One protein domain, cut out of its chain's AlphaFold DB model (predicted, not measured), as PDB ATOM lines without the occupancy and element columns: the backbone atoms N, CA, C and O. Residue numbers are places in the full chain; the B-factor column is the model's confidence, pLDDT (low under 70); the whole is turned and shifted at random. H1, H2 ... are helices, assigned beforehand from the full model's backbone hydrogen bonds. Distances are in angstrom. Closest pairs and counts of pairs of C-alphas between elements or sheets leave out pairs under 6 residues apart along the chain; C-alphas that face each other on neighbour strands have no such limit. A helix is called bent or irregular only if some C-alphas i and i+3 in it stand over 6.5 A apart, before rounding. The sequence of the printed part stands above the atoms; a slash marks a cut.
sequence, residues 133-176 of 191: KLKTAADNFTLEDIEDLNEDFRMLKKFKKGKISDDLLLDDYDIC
ATOM      1  N   LYS A 133     -16.559 -47.624 -41.073       85.50
ATOM      2  CA  LYS A 133     -16.288 -46.362 -41.784       85.50
ATOM      3  C   LYS A 133     -17.236 -45.239 -41.371       85.50
ATOM      4  O   LYS A 133     -16.804 -44.100 -41.272       85.50
ATOM      5  N   LEU A 134     -18.515 -45.555 -41.168       84.19
ATOM      6  CA  LEU A 134     -19.509 -44.568 -40.759       84.19
ATOM      7  C   LEU A 134     -19.273 -44.101 -39.320       84.19
ATOM      8  O   LEU A 134     -19.372 -42.912 -39.068       84.19
ATOM      9  N   LYS A 135     -18.902 -45.013 -38.412       81.25
ATOM     10  CA  LYS A 135     -18.525 -44.667 -37.035       81.25
ATOM     11  C   LYS A 135     -17.285 -43.784 -36.994       81.25
ATOM     12  O   LYS A 135     -17.364 -42.690 -36.475       81.25
ATOM     13  N   THR A 136     -16.203 -44.182 -37.666       80.19
ATOM     14  CA  THR A 136     -14.995 -43.343 -37.744       80.19
ATOM     15  C   THR A 136     -15.259 -41.991 -38.399       80.19
ATOM     16  O   THR A 136     -14.590 -41.025 -38.078       80.19
ATOM     17  N   ALA A 137     -16.201 -41.916 -39.346       78.75
ATOM     18  CA  ALA A 137     -16.596 -40.643 -39.935       78.75
ATOM     19  C   ALA A 137     -17.426 -39.798 -38.959       78.75
ATOM     20  O   ALA A 137     -17.236 -38.595 -38.937       78.75
ATOM     21  N   ALA A 138     -18.307 -40.411 -38.162       76.38
ATOM     22  CA  ALA A 138     -19.097 -39.732 -37.136       76.38
ATOM     23  C   ALA A 138     -18.233 -39.229 -35.970       76.38
ATOM     24  O   ALA A 138     -18.443 -38.117 -35.508       76.38
ATOM     25  N   ASP A 139     -17.229 -40.005 -35.555       74.94
ATOM     26  CA  ASP A 139     -16.292 -39.641 -34.484       74.94
ATOM     27  C   ASP A 139     -15.391 -38.445 -34.862       74.94
ATOM     28  O   ASP A 139     -14.785 -37.832 -33.990       74.94
ATOM     29  N   ASN A 140     -15.292 -38.109 -36.155       78.06
ATOM     30  CA  ASN A 140     -14.531 -36.954 -36.641       78.06
ATOM     31  C   ASN A 140     -15.309 -35.627 -36.573       78.06
ATOM     32  O   ASN A 140     -14.722 -34.597 -36.892       78.06
ATOM     33  N   PHE A 141     -16.598 -35.641 -36.213       77.94
ATOM     34  CA  PHE A 141     -17.400 -34.427 -36.040       77.94
ATOM     35  C   PHE A 141     -17.503 -34.077 -34.557       77.94
ATOM     36  O   PHE A 141     -17.752 -34.947 -33.718       77.94
ATOM     37  N   THR A 142     -17.303 -32.803 -34.233       80.94
ATOM     38  CA  THR A 142     -17.493 -32.282 -32.879       80.94
ATOM     39  C   THR A 142     -18.983 -32.135 -32.558       80.94
ATOM     40  O   THR A 142     -19.844 -32.241 -33.431       80.94
ATOM     41  N   LEU A 143     -19.311 -31.928 -31.280       78.81
ATOM     42  CA  LEU A 143     -20.699 -31.693 -30.865       78.81
ATOM     43  C   LEU A 143     -21.272 -30.418 -31.510       78.81
ATOM     44  O   LEU A 143     -22.430 -30.420 -31.912       78.81
ATOM     45  N   GLU A 144     -20.430 -29.396 -31.662       79.62
ATOM     46  CA  GLU A 144     -20.742 -28.114 -32.304       79.62
ATOM     47  C   GLU A 144     -21.087 -28.315 -33.790       79.62
ATOM     48  O   GLU A 144     -22.175 -27.945 -34.221       79.62
ATOM     49  N   ASP A 145     -20.272 -29.083 -34.529       82.88
ATOM     50  CA  ASP A 145     -20.548 -29.425 -35.939       82.88
ATOM     51  C   ASP A 145     -21.902 -30.139 -36.129       82.88
ATOM     52  O   ASP A 145     -22.547 -30.036 -37.174       82.88
ATOM     53  N   ILE A 146     -22.327 -30.934 -35.141       83.00
ATOM     54  CA  ILE A 146     -23.601 -31.664 -35.181       83.00
ATOM     55  C   ILE A 146     -24.774 -30.727 -34.871       83.00
ATOM     56  O   ILE A 146     -25.868 -30.913 -35.418       83.00
ATOM     57  N   GLU A 147     -24.586 -29.758 -33.980       87.50
ATOM     58  CA  GLU A 147     -25.597 -28.763 -33.624       87.50
ATOM     59  C   GLU A 147     -25.862 -27.809 -34.789       87.50
ATOM     60  O   GLU A 147     -27.019 -27.720 -35.212       87.50
ATOM     61  N   ASP A 148     -24.818 -27.264 -35.414       85.69
ATOM     62  CA  ASP A 148     -24.915 -26.410 -36.607       85.69
ATOM     63  C   ASP A 148     -25.693 -27.109 -37.736       85.69
ATOM     64  O   ASP A 148     -26.662 -26.590 -38.299       85.69
ATOM     65  N   LEU A 149     -25.363 -28.377 -38.000       86.12
ATOM     66  CA  LEU A 149     -26.022 -29.178 -39.037       86.12
ATOM     67  C   LEU A 149     -27.508 -29.442 -38.709       86.12
ATOM     68  O   LEU A 149     -28.361 -29.538 -39.601       86.12
ATOM     69  N   ASN A 150     -27.855 -29.554 -37.424       87.88
ATOM     70  CA  ASN A 150     -29.246 -29.685 -36.993       87.88
ATOM     71  C   ASN A 150     -30.034 -28.380 -37.165       87.88
ATOM     72  O   ASN A 150     -31.233 -28.438 -37.473       87.88
ATOM     73  N   GLU A 151     -29.400 -27.227 -36.971       87.50
ATOM     74  CA  GLU A 151     -29.996 -25.915 -37.213       87.50
ATOM     75  C   GLU A 151     -30.266 -25.700 -38.705       87.50
ATOM     76  O   GLU A 151     -31.425 -25.464 -39.080       87.50
ATOM     77  N   ASP A 152     -29.279 -25.975 -39.557       84.88
ATOM     78  CA  ASP A 152     -29.411 -25.979 -41.020       84.88
ATOM     79  C   ASP A 152     -30.578 -26.863 -41.484       84.88
ATOM     80  O   ASP A 152     -31.439 -26.474 -42.286       84.88
ATOM     81  N   PHE A 153     -30.682 -28.072 -40.926       87.62
ATOM     82  CA  PHE A 153     -31.751 -29.002 -41.277       87.62
ATOM     83  C   PHE A 153     -33.140 -28.516 -40.832       87.62
ATOM     84  O   PHE A 153     -34.145 -28.766 -41.517       87.62
ATOM     85  N   ARG A 154     -33.237 -27.818 -39.690       88.50
ATOM     86  CA  ARG A 154     -34.486 -27.186 -39.231       88.50
ATOM     87  C   ARG A 154     -34.893 -26.058 -40.172       88.50
ATOM     88  O   ARG A 154     -36.076 -25.993 -40.523       88.50
ATOM     89  N   MET A 155     -33.948 -25.229 -40.606       81.94
ATOM     90  CA  MET A 155     -34.191 -24.132 -41.545       81.94
ATOM     91  C   MET A 155     -34.646 -24.658 -42.909       81.94
ATOM     92  O   MET A 155     -35.729 -24.293 -43.374       81.94
ATOM     93  N   LEU A 156     -33.961 -25.663 -43.463       84.88
ATOM     94  CA  LEU A 156     -34.378 -26.351 -44.694       84.88
ATOM     95  C   LEU A 156     -35.780 -26.969 -44.594       84.88
ATOM     96  O   LEU A 156     -36.558 -26.943 -45.552       84.88
ATOM     97  N   LYS A 157     -36.139 -27.540 -43.438       86.69
ATOM     98  CA  LYS A 157     -37.493 -28.069 -43.209       86.69
ATOM     99  C   LYS A 157     -38.551 -26.973 -43.144       86.69
ATOM    100  O   LYS A 157     -39.672 -27.216 -43.593       86.69
ATOM    101  N   LYS A 158     -38.245 -25.816 -42.554       85.81
ATOM    102  CA  LYS A 158     -39.157 -24.664 -42.514       85.81
ATOM    103  C   LYS A 158     -39.353 -24.088 -43.920       85.81
ATOM    104  O   LYS A 158     -40.501 -23.873 -44.304       85.81
ATOM    105  N   PHE A 159     -38.280 -23.977 -44.702       82.38
ATOM    106  CA  PHE A 159     -38.315 -23.565 -46.105       82.38
ATOM    107  C   PHE A 159     -39.148 -24.512 -46.979       82.38
ATOM    108  O   PHE A 159     -40.111 -24.088 -47.610       82.38
ATOM    109  N   LYS A 160     -38.899 -25.829 -46.920       84.38
ATOM    110  CA  LYS A 160     -39.703 -26.830 -47.657       84.38
ATOM    111  C   LYS A 160     -41.186 -26.835 -47.280       84.38
ATOM    112  O   LYS A 160     -42.014 -27.296 -48.058       84.38
ATOM    113  N   LYS A 161     -41.521 -26.379 -46.071       87.88
ATOM    114  CA  LYS A 161     -42.903 -26.220 -45.596       87.88
ATOM    115  C   LYS A 161     -43.492 -24.839 -45.919       87.88
ATOM    116  O   LYS A 161     -44.605 -24.571 -45.478       87.88
ATOM    117  N   GLY A 162     -42.763 -23.976 -46.632       80.31
ATOM    118  CA  GLY A 162     -43.193 -22.633 -47.027       80.31
ATOM    119  C   GLY A 162     -43.300 -21.637 -45.871       80.31
ATOM    120  O   GLY A 162     -44.043 -20.670 -45.973       80.31
ATOM    121  N   LYS A 163     -42.618 -21.887 -44.743       78.31
ATOM    122  CA  LYS A 163     -42.682 -21.027 -43.543       78.31
ATOM    123  C   LYS A 163     -41.631 -19.910 -43.524       78.31
ATOM    124  O   LYS A 163     -41.646 -19.109 -42.598       78.31
ATOM    125  N   ILE A 164     -40.709 -19.907 -44.485       75.38
ATOM    126  CA  ILE A 164     -39.619 -18.936 -44.656       75.38
ATOM    127  C   ILE A 164     -39.559 -18.607 -46.156       75.38
ATOM    128  O   ILE A 164     -39.692 -19.526 -46.968       75.38
ATOM    129  N   SER A 165     -39.417 -17.327 -46.508       72.62
ATOM    130  CA  SER A 165     -39.188 -16.844 -47.879       72.62
ATOM    131  C   SER A 165     -37.713 -16.982 -48.275       72.62
ATOM    132  O   SER A 165     -36.853 -16.916 -47.403       72.62
ATOM    133  N   ASP A 166     -37.424 -17.159 -49.570       68.44
ATOM    134  CA  ASP A 166     -36.056 -17.369 -50.092       68.44
ATOM    135  C   ASP A 166     -35.055 -16.309 -49.595       68.44
ATOM    136  O   ASP A 166     -33.951 -16.658 -49.183       68.44
ATOM    137  N   ASP A 167     -35.472 -15.042 -49.543       62.12
ATOM    138  CA  ASP A 167     -34.607 -13.915 -49.166       62.12
ATOM    139  C   ASP A 167     -34.087 -14.015 -47.715       62.12
ATOM    140  O   ASP A 167     -32.926 -13.726 -47.450       62.12
ATOM    141  N   LEU A 168     -34.898 -14.537 -46.784       60.97
ATOM    142  CA  LEU A 168     -34.512 -14.712 -45.372       60.97
ATOM    143  C   LEU A 168     -33.573 -15.906 -45.149       60.97
ATOM    144  O   LEU A 168     -32.970 -16.030 -44.090       60.97
ATOM    145  N   LEU A 169     -33.480 -16.817 -46.119       63.25
ATOM    146  CA  LEU A 169     -32.582 -17.971 -46.057       63.25
ATOM    147  C   LEU A 169     -31.143 -17.574 -46.433       63.25
ATOM    148  O   LEU A 169     -30.195 -18.228 -46.009       63.25
ATOM    149  N   LEU A 170     -30.995 -16.507 -47.223       59.97
ATOM    150  CA  LEU A 170     -29.710 -15.952 -47.646       59.97
ATOM    151  C   LEU A 170     -29.101 -15.023 -46.587       59.97
ATOM    152  O   LEU A 170     -27.896 -15.096 -46.366       59.97
ATOM    153  N   ASP A 171     -29.920 -14.231 -45.888       59.22
ATOM    154  CA  ASP A 171     -29.439 -13.281 -44.872       59.22
ATOM    155  C   ASP A 171     -28.775 -13.971 -43.657       59.22
ATOM    156  O   ASP A 171     -27.808 -13.445 -43.105       59.22
ATOM    157  N   ASP A 172     -29.234 -15.169 -43.270       55.56
ATOM    158  CA  ASP A 172     -28.671 -15.936 -42.143       55.56
ATOM    159  C   ASP A 172     -27.363 -16.683 -42.508       55.56
ATOM    160  O   ASP A 172     -26.568 -17.002 -41.625       55.56
ATOM    161  N   TYR A 173     -27.098 -16.940 -43.798       55.56
ATOM    162  CA  TYR A 173     -25.854 -17.588 -44.258       55.56
ATOM    163  C   TYR A 173     -24.675 -16.604 -44.409       55.56
ATOM    164  O   TYR A 173     -23.532 -17.037 -44.575       55.56
ATOM    165  N   ASP A 174     -24.920 -15.293 -44.307       47.88
ATOM    166  CA  ASP A 174     -23.931 -14.223 -44.522       47.88
ATOM    167  C   ASP A 174     -23.231 -13.731 -43.231       47.88
ATOM    168  O   ASP A 174     -22.681 -12.626 -43.172       47.88
ATOM    169  N   ILE A 175     -23.164 -14.565 -42.186       47.81
ATOM    170  CA  ILE A 175     -22.507 -14.221 -40.905       47.81
ATOM    171  C   ILE A 175     -20.958 -14.249 -40.987       47.81
ATOM    172  O   ILE A 175     -20.276 -13.825 -40.060       47.81
ATOM    173  N   CYS A 176     -20.344 -14.627 -42.115       44.16
ATOM    174  CA  CYS A 176     -18.875 -14.685 -42.231       44.16
ATOM    175  C   CYS A 176     -18.157 -13.412 -42.736       44.16
ATOM    176  O   CYS A 176     -16.983 -13.510 -43.078       44.16
TER     177      CYS A 176
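This is residues 133 to 176 of the 191 residues of the protein "DUF4217 domain-containing protein" of Armadillidium vulgare (UniProt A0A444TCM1). One long helix, H2, makes most of the length of this open, hook-like model, with the small helix H1 beyond its first end and the small helix H3 folded back beside its last part. Before H2 a separate short helix, H1, is joined to it by a free-standing link, while after H2 the chain turns and folds back through the short helix H3, which runs the opposite way with a gap between the two. The printed part has 44 residues with three named helices, in the order H1, H2, H3, and no named strand; the class is all helix, with 30 residues in named elements. The whole is only just loose, close to extended, with a radius of gyration of the C-alphas of 13.5 A, and its outline is flat, spanning 37 by 25 by 14 A.

Find C-alpha 133 at (-16.288, -46.362, -41.784), where H1 begins; it takes in residues 133 to 138 and is 8.6 A from first to last C-alpha. Go on past residues 139 to 142 to C-alpha 143 at (-20.699, -31.693, -30.865), the start of H2. From there H2 runs through residues 143 to 160, 25.8 A from first to last C-alpha, to C-alpha 160 at (-39.703, -26.830, -47.657). After residues 161 to 165 you reach H3, residues 166 to 171, 9.4 A long by the same measure, which ends with C-alpha 171 at (-29.439, -13.281, -44.872).

Start at H1 and you will find it apart from H2 and apart from H3. Look next at H2 and H3, which are close but not clearly touching, with 2 pairs of C-alphas within 8 A. Their closest C-alphas are those of Phe 159 and Asp 166, 7.7 A apart. Their lines stand at a shallow tilt of 28 degrees, and they run opposite ways. Their centres are 14.8 A apart. In the backbone, every O i to N i+4 pair of H1 and H2 is within hydrogen-bond range; in H3 it is 1 of 2. No helix is bent.

Look at Lys 133 and Asp 167 for the two C-alphas farthest apart, at 38.0 A; the first and last printed C-alphas, those of Lys 133 and Cys 176, are 31.8 A apart. The printed part has no cut. The links H1 to H2, with 4 residues, and H2 to H3, with 5 residues, are both tight. Residues 139 to 145, of which 143 to 145 belong to H2, stand free. In the B-factor column, the mean pLDDT of the printed part is 76.0; the 11 residues 166 to 176, which include H3, are under 70.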